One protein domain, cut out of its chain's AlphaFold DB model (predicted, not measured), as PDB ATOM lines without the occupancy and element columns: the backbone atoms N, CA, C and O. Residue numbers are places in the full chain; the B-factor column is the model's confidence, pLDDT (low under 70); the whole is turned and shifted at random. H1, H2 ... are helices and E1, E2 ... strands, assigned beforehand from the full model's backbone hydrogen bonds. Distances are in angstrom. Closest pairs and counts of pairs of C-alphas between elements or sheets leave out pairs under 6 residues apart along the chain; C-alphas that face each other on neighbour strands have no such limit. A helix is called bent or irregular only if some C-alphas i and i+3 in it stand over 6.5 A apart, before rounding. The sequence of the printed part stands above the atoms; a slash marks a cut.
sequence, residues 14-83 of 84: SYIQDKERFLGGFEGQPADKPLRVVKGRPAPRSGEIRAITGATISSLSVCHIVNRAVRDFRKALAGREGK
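This is residues 14 to 83 of the 84 residues of the protein "FMN-binding protein" of Planctomycetes bacterium (UniProt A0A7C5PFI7). One long helix, H3, runs along the longest axis, and a small head of loops, two short helices and a pair of strands is gathered beside its first part, while residues 75 to 83 at the other end stick out free. In the head, the strands E1 and E2 lie side by side over residues 56 to 67 of H3, with H2 beside E2 and H1 beside the beginning of H3. The printed part has 70 residues with three named helices and two named strands, in the order H1, H2, E1, E2, H3; the sheet, of order E1, E2, is parallel and the class is mostly helix. The whole is only just loose, close to compact, with a radius of gyration of the C-alphas of 13.5 A, and spans 47 by 23 by 17 A.

Start with H1, residues 14 to 17, and go on to H2, residues 23 to 26: the two are close but not clearly touching, and their closest C-alphas, of Gln 17 and Leu 23, are 6.7 A apart. Next look at E1, residues 36 to 38, and E2, residues 48 to 50, which are parallel neighbours at 43 degrees; N 38 and O 49 are within hydrogen-bond range at 2.8 A, as are N 49 and O 36 at 2.8 A. The closest C-alphas of H2 and E2 are those of Gly 25 and Ile 49, 5.6 A apart. Then comes H3, residues 56 to 81; its closest C-alpha pair with E1 is Val 37 and Leu 60, 6.2 A apart. H1 and H3 only just touch, with 3 pairs of C-alphas within 8 A, made by residues 58 to 62 of H3 alone; the closest are those of Ile 16 and Ser 59, 6.8 A apart. H2 and H3 are near each other, with 5 pairs of C-alphas within 10 A. H1 is apart from E1 and from E2. In H3 every O i to N i+4 pair is within hydrogen-bond range; H1 and H2 are too short for such a pair, and each has its one O i to N i+3 pair within range.

Find C-alpha 14 at (122.168, 122.211, 66.997), where H1 begins; it is 6.5 A long and neither bent nor irregular, but only just. H2 is 5.8 A long, and E1 and E2 are 6.6 A each. From C-alpha 56 at (112.438, 119.527, 72.940), H3 runs 38.2 A to C-alpha 81 at (133.342, 119.727, 104.887).

The C-alphas farthest apart, of Gly 54 and Lys 83, are 47.3 A apart. The printed part has no cut and no long link; the links H1 to H2 and E2 to H3 are tight. Without residues 75 to 83, the body spans 32 by 22 by 17 A. The mean pLDDT of the printed part is 94.6, and residues 81 to 83 are under 70.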
ATOM      1  N   SER A  14     120.856 121.553  66.990       98.06
ATOM      2  CA  SER A  14     122.168 122.211  66.997       98.06
ATOM      3  C   SER A  14     122.163 123.587  67.675       98.06
ATOM      4  O   SER A  14     123.227 124.082  68.040       98.06
ATOM      5  N   TYR A  15     120.997 124.213  67.884       98.12
ATOM      6  CA  TYR A  15     120.879 125.467  68.637       98.12
ATOM      7  C   TYR A  15     121.153 125.320  70.136       98.12
ATOM      8  O   TYR A  15     121.197 126.327  70.836       98.12
ATOM      9  N   ILE A  16     121.411 124.111  70.646       98.31
ATOM     10  CA  ILE A  16     121.879 123.942  72.026       98.31
ATOM     11  C   ILE A  16     123.197 124.672  72.318       98.31
ATOM     12  O   ILE A  16     123.477 124.951  73.477       98.31
ATOM     13  N   GLN A  17     123.999 124.992  71.298       97.88
ATOM     14  CA  GLN A  17     125.239 125.764  71.446       97.88
ATOM     15  C   GLN A  17     125.031 127.285  71.323       97.88
ATOM     16  O   GLN A  17     125.961 128.056  71.537       97.88
ATOM     17  N   ASP A  18     123.825 127.730  70.961       97.75
ATOM     18  CA  ASP A  18     123.529 129.132  70.679       97.75
ATOM     19  C   ASP A  18     123.250 129.902  71.979       97.75
ATOM     20  O   ASP A  18     122.412 129.515  72.804       97.75
ATOM     21  N   LYS A  19     123.965 131.017  72.158       96.88
ATOM     22  CA  LYS A  19     123.866 131.868  73.342       96.88
ATOM     23  C   LYS A  19     122.523 132.576  73.454       96.88
ATOM     24  O   LYS A  19     121.932 132.577  74.532       96.88
ATOM     25  N   GLU A  20     122.057 133.165  72.367       95.31
ATOM     26  CA  GLU A  20     120.864 134.007  72.336       95.31
ATOM     27  C   GLU A  20     119.594 133.158  72.319       95.31
ATOM     28  O   GLU A  20     118.594 133.504  72.948       95.31
ATOM     29  N   ARG A  21     119.640 132.009  71.636       94.88
ATOM     30  CA  ARG A  21     118.481 131.122  71.495       94.88
ATOM     31  C   ARG A  21     118.283 130.195  72.685       94.88
ATOM     32  O   ARG A  21     117.144 129.800  72.934       94.88
ATOM     33  N   PHE A  22     119.355 129.814  73.389       97.56
ATOM     34  CA  PHE A  22     119.259 128.777  74.416       97.56
ATOM     35  C   PHE A  22     120.179 128.971  75.629       97.56
ATOM     36  O   PHE A  22     119.677 129.113  76.746       97.56
ATOM     37  N   LEU A  23     121.509 128.996  75.457       97.88
ATOM     38  CA  LEU A  23     122.455 128.935  76.586       97.88
ATOM     39  C   LEU A  23     122.346 130.127  77.546       97.88
ATOM     40  O   LEU A  23     122.609 129.971  78.739       97.88
ATOM     41  N   GLY A  24     121.950 131.302  77.056       97.31
ATOM     42  CA  GLY A  24     121.711 132.486  77.883       97.31
ATOM     43  C   GLY A  24     120.599 132.283  78.915       97.31
ATOM     44  O   GLY A  24     120.652 132.864  79.993       97.31
ATOM     45  N   GLY A  25     119.639 131.387  78.659       97.00
ATOM     46  CA  GLY A  25     118.542 131.097  79.588       97.00
ATOM     47  C   GLY A  25     118.981 130.463  80.913       97.00
ATOM     48  O   GLY A  25     118.229 130.512  81.885       97.00
ATOM     49  N   PHE A  26     120.190 129.892  80.964       97.81
ATOM     50  CA  PHE A  26     120.774 129.302  82.171       97.81
ATOM     51  C   PHE A  26     121.451 130.336  83.077       97.81
ATOM     52  O   PHE A  26     121.728 130.049  84.242       97.81
ATOM     53  N   GLU A  27     121.756 131.526  82.563       96.00
ATOM     54  CA  GLU A  27     122.504 132.529  83.316       96.00
ATOM     55  C   GLU A  27     121.651 133.151  84.418       96.00
ATOM     56  O   GLU A  27     120.491 133.502  84.215       96.00
ATOM     57  N   GLY A  28     122.227 133.259  85.618       95.19
ATOM     58  CA  GLY A  28     121.539 133.811  86.785       95.19
ATOM     59  C   GLY A  28     120.389 132.953  87.322       95.19
ATOM     60  O   GLY A  28     119.696 133.392  88.240       95.19
ATOM     61  N   GLN A  29     120.173 131.749  86.781       97.75
ATOM     62  CA  GLN A  29     119.169 130.835  87.311       97.75
ATOM     63  C   GLN A  29     119.591 130.292  88.683       97.75
ATOM     64  O   GLN A  29     120.783 130.084  88.932       97.75
ATOM     65  N   PRO A  30     118.618 130.042  89.574       96.12
ATOM     66  CA  PRO A  30     118.891 129.434  90.861       96.12
ATOM     67  C   PRO A  30     119.500 128.045  90.675       96.12
ATOM     68  O   PRO A  30     119.044 127.254  89.853       96.12
ATOM     69  N   ALA A  31     120.526 127.744  91.466       95.38
ATOM     70  CA  ALA A  31     121.128 126.421  91.476       95.38
ATOM     71  C   ALA A  31     120.572 125.550  92.607       95.38
ATOM     72  O   ALA A  31     120.811 124.352  92.598       95.38
ATOM     73  N   ASP A  32     119.929 126.108  93.645       94.12
ATOM     74  CA  ASP A  32     119.434 125.414  94.861       94.12
ATOM     75  C   ASP A  32     118.414 124.311  94.561       94.12
ATOM     76  O   ASP A  32     118.375 123.304  95.267       94.12
ATOM     77  N   LYS A  33     117.676 124.442  93.457       94.75
ATOM     78  CA  LYS A  33     116.714 123.449  92.968       94.75
ATOM     79  C   LYS A  33     117.013 123.055  91.517       94.75
ATOM     80  O   LYS A  33     117.646 123.827  90.798       94.75
ATOM     81  N   PRO A  34     116.563 121.870  91.063       97.88
ATOM     82  CA  PRO A  34     116.705 121.476  89.667       97.88
ATOM     83  C   PRO A  34     115.995 122.448  88.720       97.88
ATOM     84  O   PRO A  34     114.846 122.833  88.947       97.88
ATOM     85  N   LEU A  35     116.670 122.782  87.625       98.56
ATOM     86  CA  LEU A  35     116.097 123.516  86.505       98.56
ATOM     87  C   LEU A  35     115.089 122.636  85.750       98.56
ATOM     88  O   LEU A  35     115.243 121.413  85.696       98.56
ATOM     89  N   ARG A  36     114.084 123.246  85.117       98.38
ATOM     90  CA  ARG A  36     113.103 122.551  84.264       98.38
ATOM     91  C   ARG A  36     112.970 123.219  82.905       98.38
ATOM     92  O   ARG A  36     113.093 124.433  82.791       98.38
ATOM     93  N   VAL A  37     112.679 122.434  81.875       98.50
ATOM     94  CA  VAL A  37     112.423 122.966  80.531       98.50
ATOM     95  C   VAL A  37     110.943 123.302  80.374       98.50
ATOM     96  O   VAL A  37     110.082 122.497  80.720       98.50
ATOM     97  N   VAL A  38     110.642 124.474  79.814       98.38
ATOM     98  CA  VAL A  38     109.282 124.932  79.504       98.38
ATOM     99  C   VAL A  38     109.181 125.363  78.045       98.38
ATOM    100  O   VAL A  38     110.140 125.856  77.462       98.38
ATOM    101  N   LYS A  39     108.008 125.198  77.428       97.00
ATOM    102  CA  LYS A  39     107.778 125.654  76.042       97.00
ATOM    103  C   LYS A  39     107.499 127.160  75.953       97.00
ATOM    104  O   LYS A  39     107.783 127.782  74.933       97.00
ATOM    105  N   GLY A  40     106.921 127.728  77.013       95.00
ATOM    106  CA  GLY A  40     106.574 129.145  77.105       95.00
ATOM    107  C   GLY A  40     107.763 130.042  77.448       95.00
ATOM    108  O   GLY A  40     108.898 129.587  77.594       95.00
ATOM    109  N   ARG A  41     107.492 131.341  77.590       95.75
ATOM    110  CA  ARG A  41     108.478 132.293  78.104       95.75
ATOM    111  C   ARG A  41     108.668 132.046  79.610       95.75
ATOM    112  O   ARG A  41     107.681 132.152  80.335       95.75
ATOM    113  N   PRO A  42     109.887 131.732  80.079       96.56
ATOM    114  CA  PRO A  42     110.142 131.534  81.499       96.56
ATOM    115  C   PRO A  42     110.070 132.865  82.250       96.56
ATOM    116  O   PRO A  42     110.425 133.919  81.708       96.56
ATOM    117  N   ALA A  43     109.639 132.812  83.509       94.75
ATOM    118  CA  ALA A  43     109.782 133.952  84.405       94.75
ATOM    119  C   ALA A  43     111.268 134.164  84.781       94.75
ATOM    120  O   ALA A  43     112.044 133.204  84.822       94.75
ATOM    121  N   PRO A  44     111.704 135.404  85.067       92.75
ATOM    122  CA  PRO A  44     113.081 135.655  85.478       92.75
ATOM    123  C   PRO A  44     113.446 134.871  86.743       92.75
ATOM    124  O   PRO A  44     112.728 134.940  87.739       92.75
ATOM    125  N   ARG A  45     114.585 134.166  86.720       94.75
ATOM    126  CA  ARG A  45     115.130 133.407  87.867       94.75
ATOM    127  C   ARG A  45     114.173 132.348  88.448       94.75
ATOM    128  O   ARG A  45     114.286 132.002  89.620       94.75
ATOM    129  N   SER A  46     113.237 131.821  87.658       97.19
ATOM    130  CA  SER A  46     112.264 130.812  88.113       97.19
ATOM    131  C   SER A  46     112.804 129.374  88.139       97.19
ATOM    132  O   SER A  46     112.090 128.452  88.548       97.19
ATOM    133  N   GLY A  47     114.036 129.160  87.665       98.06
ATOM    134  CA  GLY A  47     114.579 127.832  87.386       98.06
ATOM    135  C   GLY A  47     114.015 127.210  86.103       98.06
ATOM    136  O   GLY A  47     114.131 126.004  85.898       98.06
ATOM    137  N   GLU A  48     113.371 128.001  85.243       98.50
ATOM    138  CA  GLU A  48     112.829 127.539  83.967       98.50
ATOM    139  C   GLU A  48     113.728 127.921  82.795       98.50
ATOM    140  O   GLU A  48     114.147 129.070  82.650       98.50
ATOM    141  N   ILE A  49     113.956 126.954  81.910       98.44
ATOM    142  CA  ILE A  49     114.717 127.103  80.674       98.44
ATOM    143  C   ILE A  49     113.755 126.967  79.500       98.44
ATOM    144  O   ILE A  49     113.022 125.981  79.396       98.44
ATOM    145  N   ARG A  50     113.749 127.944  78.595       98.31
ATOM    146  CA  ARG A  50     112.920 127.869  77.390       98.31
ATOM    147  C   ARG A  50     113.423 126.756  76.468       98.31
ATOM    148  O   ARG A  50     114.610 126.690  76.167       98.31
ATOM    149  N   ALA A  51     112.517 125.907  76.000       98.44
ATOM    150  CA  ALA A  51     112.812 124.891  75.000       98.44
ATOM    151  C   ALA A  51     113.129 125.525  73.640       98.44
ATOM    152  O   ALA A  51     112.483 126.491  73.224       98.44
ATOM    153  N   ILE A  52     114.052 124.911  72.905       98.12
ATOM    154  CA  ILE A  52     114.248 125.173  71.482       98.12
ATOM    155  C   ILE A  52     113.047 124.595  70.721       98.12
ATOM    156  O   ILE A  52     112.724 123.408  70.839       98.12
ATOM    157  N   THR A  53     112.373 125.435  69.933       95.94
ATOM    158  CA  THR A  53     111.243 125.018  69.092       95.94
ATOM    159  C   THR A  53     111.667 123.891  68.151       95.94
ATOM    160  O   THR A  53     112.679 123.999  67.467       95.94
ATOM    161  N   GLY A  54     110.902 122.796  68.123       96.06
ATOM    162  CA  GLY A  54     111.219 121.620  67.301       96.06
ATOM    163  C   GLY A  54     112.333 120.718  67.854       96.06
ATOM    164  O   GLY A  54     112.546 119.642  67.312       96.06
ATOM    165  N   ALA A  55     112.991 121.090  68.959       97.69
ATOM    166  CA  ALA A  55     114.095 120.336  69.560       97.69
ATOM    167  C   ALA A  55     113.930 120.195  71.087       97.69
ATOM    168  O   ALA A  55     114.807 120.533  71.890       97.69
ATOM    169  N   THR A  56     112.762 119.691  71.508       96.56
ATOM    170  CA  THR A  56     112.438 119.527  72.940       96.56
ATOM    171  C   THR A  56     113.385 118.532  73.619       96.56
ATOM    172  O   THR A  56     113.822 118.784  74.739       96.56
ATOM    173  N   ILE A  57     113.745 117.437  72.940       97.94
ATOM    174  CA  ILE A  57     114.639 116.409  73.496       97.94
ATOM    175  C   ILE A  57     116.052 116.961  73.705       97.94
ATOM    176  O   ILE A  57     116.583 116.830  74.803       97.94
ATOM    177  N   SER A  58     116.618 117.674  72.729       98.38
ATOM    178  CA  SER A  58     117.934 118.319  72.860       98.38
ATOM    179  C   SER A  58     117.947 119.324  74.026       98.38
ATOM    180  O   SER A  58     118.875 119.345  74.835       98.38
ATOM    181  N   SER A  59     116.862 120.095  74.186       98.50
ATOM    182  CA  SER A  59     116.701 121.045  75.298       98.50
ATOM    183  C   SER A  59     116.666 120.353  76.669       98.50
ATOM    184  O   SER A  59     117.329 120.793  77.612       98.50
ATOM    185  N   LEU A  60     115.902 119.258  76.785       98.62
ATOM    186  CA  LEU A  60     115.818 118.448  78.004       98.62
ATOM    187  C   LEU A  60     117.170 117.827  78.355       98.62
ATOM    188  O   LEU A  60     117.581 117.888  79.512       98.62
ATOM    189  N   SER A  61     117.886 117.295  77.362       98.31
ATOM    190  CA  SER A  61     119.206 116.689  77.548       98.31
ATOM    191  C   SER A  61     120.200 117.661  78.177       98.31
ATOM    192  O   SER A  61     120.816 117.330  79.191       98.31
ATOM    193  N   VAL A  62     120.313 118.888  77.655       98.50
ATOM    194  CA  VAL A  62     121.222 119.893  78.236       98.50
ATOM    195  C   VAL A  62     120.798 120.277  79.652       98.50
ATOM    196  O   VAL A  62     121.639 120.338  80.548       98.50
ATOM    197  N   CYS A  63     119.500 120.474  79.894       98.50
ATOM    198  CA  CYS A  63     118.994 120.789  81.231       98.50
ATOM    199  C   CYS A  63     119.324 119.679  82.248       98.50
ATOM    200  O   CYS A  63     119.802 119.954  83.351       98.50
ATOM    201  N   HIS A  64     119.162 118.412  81.858       98.69
ATOM    202  CA  HIS A  64     119.538 117.268  82.685       98.69
ATOM    203  C   HIS A  64     121.043 117.210  82.966       98.69
ATOM    204  O   HIS A  64     121.429 116.947  84.107       98.69
ATOM    205  N   ILE A  65     121.886 117.482  81.967       98.44
ATOM    206  CA  ILE A  65     123.345 117.540  82.138       98.44
ATOM    207  C   ILE A  65     123.718 118.615  83.164       98.44
ATOM    208  O   ILE A  65     124.479 118.331  84.090       98.44
ATOM    209  N   VAL A  66     123.140 119.815  83.060       98.31
ATOM    210  CA  VAL A  66     123.393 120.915  84.005       98.31
ATOM    211  C   VAL A  66     122.951 120.539  85.420       98.31
ATOM    212  O   VAL A  66     123.740 120.645  86.358       98.31
ATOM    213  N   ASN A  67     121.728 120.029  85.585       98.56
ATOM    214  CA  ASN A  67     121.220 119.602  86.893       98.56
ATOM    215  C   ASN A  67     122.086 118.507  87.523       98.56
ATOM    216  O   ASN A  67     122.366 118.538  88.724       98.56
ATOM    217  N   ARG A  68     122.536 117.543  86.713       98.44
ATOM    218  CA  ARG A  68     123.457 116.495  87.153       98.44
ATOM    219  C   ARG A  68     124.784 117.087  87.620       98.44
ATOM    220  O   ARG A  68     125.222 116.741  88.713       98.44
ATOM    221  N   ALA A  69     125.388 117.979  86.837       97.56
ATOM    222  CA  ALA A  69     126.655 118.612  87.185       97.56
ATOM    223  C   ALA A  69     126.560 119.391  88.509       97.56
ATOM    224  O   ALA A  69     127.404 119.214  89.384       97.56
ATOM    225  N   VAL A  70     125.494 120.178  88.702       96.88
ATOM    226  CA  VAL A  70     125.254 120.921  89.952       96.88
ATOM    227  C   VAL A  70     125.101 119.977  91.144       96.88
ATOM    228  O   VAL A  70     125.711 120.192  92.192       96.88
ATOM    229  N   ARG A  71     124.308 118.910  90.999       97.12
ATOM    230  CA  ARG A  71     124.119 117.908  92.055       97.12
ATOM    231  C   ARG A  71     125.437 117.228  92.423       97.12
ATOM    232  O   ARG A  71     125.734 117.086  93.606       97.12
ATOM    233  N   ASP A  72     126.197 116.784  91.428       96.88
ATOM    234  CA  ASP A  72     127.443 116.051  91.644       96.88
ATOM    235  C   ASP A  72     128.501 116.976  92.284       96.88
ATOM    236  O   ASP A  72     129.167 116.577  93.239       96.88
ATOM    237  N   PHE A  73     128.558 118.249  91.873       95.50
ATOM    238  CA  PHE A  73     129.401 119.270  92.501       95.50
ATOM    239  C   PHE A  73     129.036 119.518  93.971       95.50
ATOM    240  O   PHE A  73     129.911 119.527  94.832       95.50
ATOM    241  N   ARG A  74     127.743 119.643  94.298       93.56
ATOM    242  CA  ARG A  74     127.293 119.798  95.694       93.56
ATOM    243  C   ARG A  74     127.664 118.629  96.584       93.56
ATOM    244  O   ARG A  74     128.096 118.841  97.710       93.56
ATOM    245  N   LYS A  75     127.501 117.403  96.082       94.31
ATOM    246  CA  LYS A  75     127.923 116.201  96.811       94.31
ATOM    247  C   LYS A  75     129.421 116.236  97.099       94.31
ATOM    248  O   LYS A  75     129.829 115.911  98.209       94.31
ATOM    249  N   ALA A  76     130.223 116.657  96.121       94.94
ATOM    250  CA  ALA A  76     131.661 116.800  96.297       94.94
ATOM    251  C   ALA A  76     132.028 117.883  97.325       94.94
ATOM    252  O   ALA A  76     132.971 117.679  98.078       94.94
ATOM    253  N   LEU A  77     131.293 119.000  97.393       92.44
ATOM    254  CA  LEU A  77     131.505 120.031  98.419       92.44
ATOM    255  C   LEU A  77     131.151 119.530  99.825       92.44
ATOM    256  O   LEU A  77     131.991 119.595 100.716       92.44
ATOM    257  N   ALA A  78     129.965 118.944 100.004       90.19
ATOM    258  CA  ALA A  78     129.527 118.428 101.305       90.19
ATOM    259  C   ALA A  78     130.447 117.312 101.838       90.19
ATOM    260  O   ALA A  78     130.703 117.218 103.033       90.19
ATOM    261  N   GLY A  79     130.991 116.472 100.949       80.94
ATOM    262  CA  GLY A  79     131.957 115.433 101.323       80.94
ATOM    263  C   GLY A  79     133.343 115.958 101.719       80.94
ATOM    264  O   GLY A  79     134.146 115.181 102.237       80.94
ATOM    265  N   ARG A  80     133.648 117.238 101.464       72.31
ATOM    266  CA  ARG A  80     134.904 117.889 101.876       72.31
ATOM    267  C   ARG A  80     134.777 118.570 103.236       72.31
ATOM    268  O   ARG A  80     135.737 118.526 103.984       72.31
ATOM    269  N   GLU A  81     133.604 119.099 103.578       61.59
ATOM    270  CA  GLU A  81     133.342 119.727 104.887       61.59
ATOM    271  C   GLU A  81     133.293 118.718 106.051       61.59
ATOM    272  O   GLU A  81     133.463 119.097 107.201       61.59
ATOM    273  N   GLY A  82     133.086 117.425 105.774       58.53
ATOM    274  CA  GLY A  82     133.099 116.358 106.787       58.53
ATOM    275  C   GLY A  82     134.459 115.681 107.004       58.53
ATOM    276  O   GLY A  82     134.486 114.571 107.535       58.53
ATOM    277  N   LYS A  83     135.559 116.267 106.510       51.09
ATOM    278  CA  LYS A  83     136.910 115.672 106.534       51.09
ATOM    279  C   LYS A  83     137.972 116.496 107.275       51.09
ATOM    280  O   LYS A  83     139.139 116.112 107.204       51.09
TER     281      LYS A  83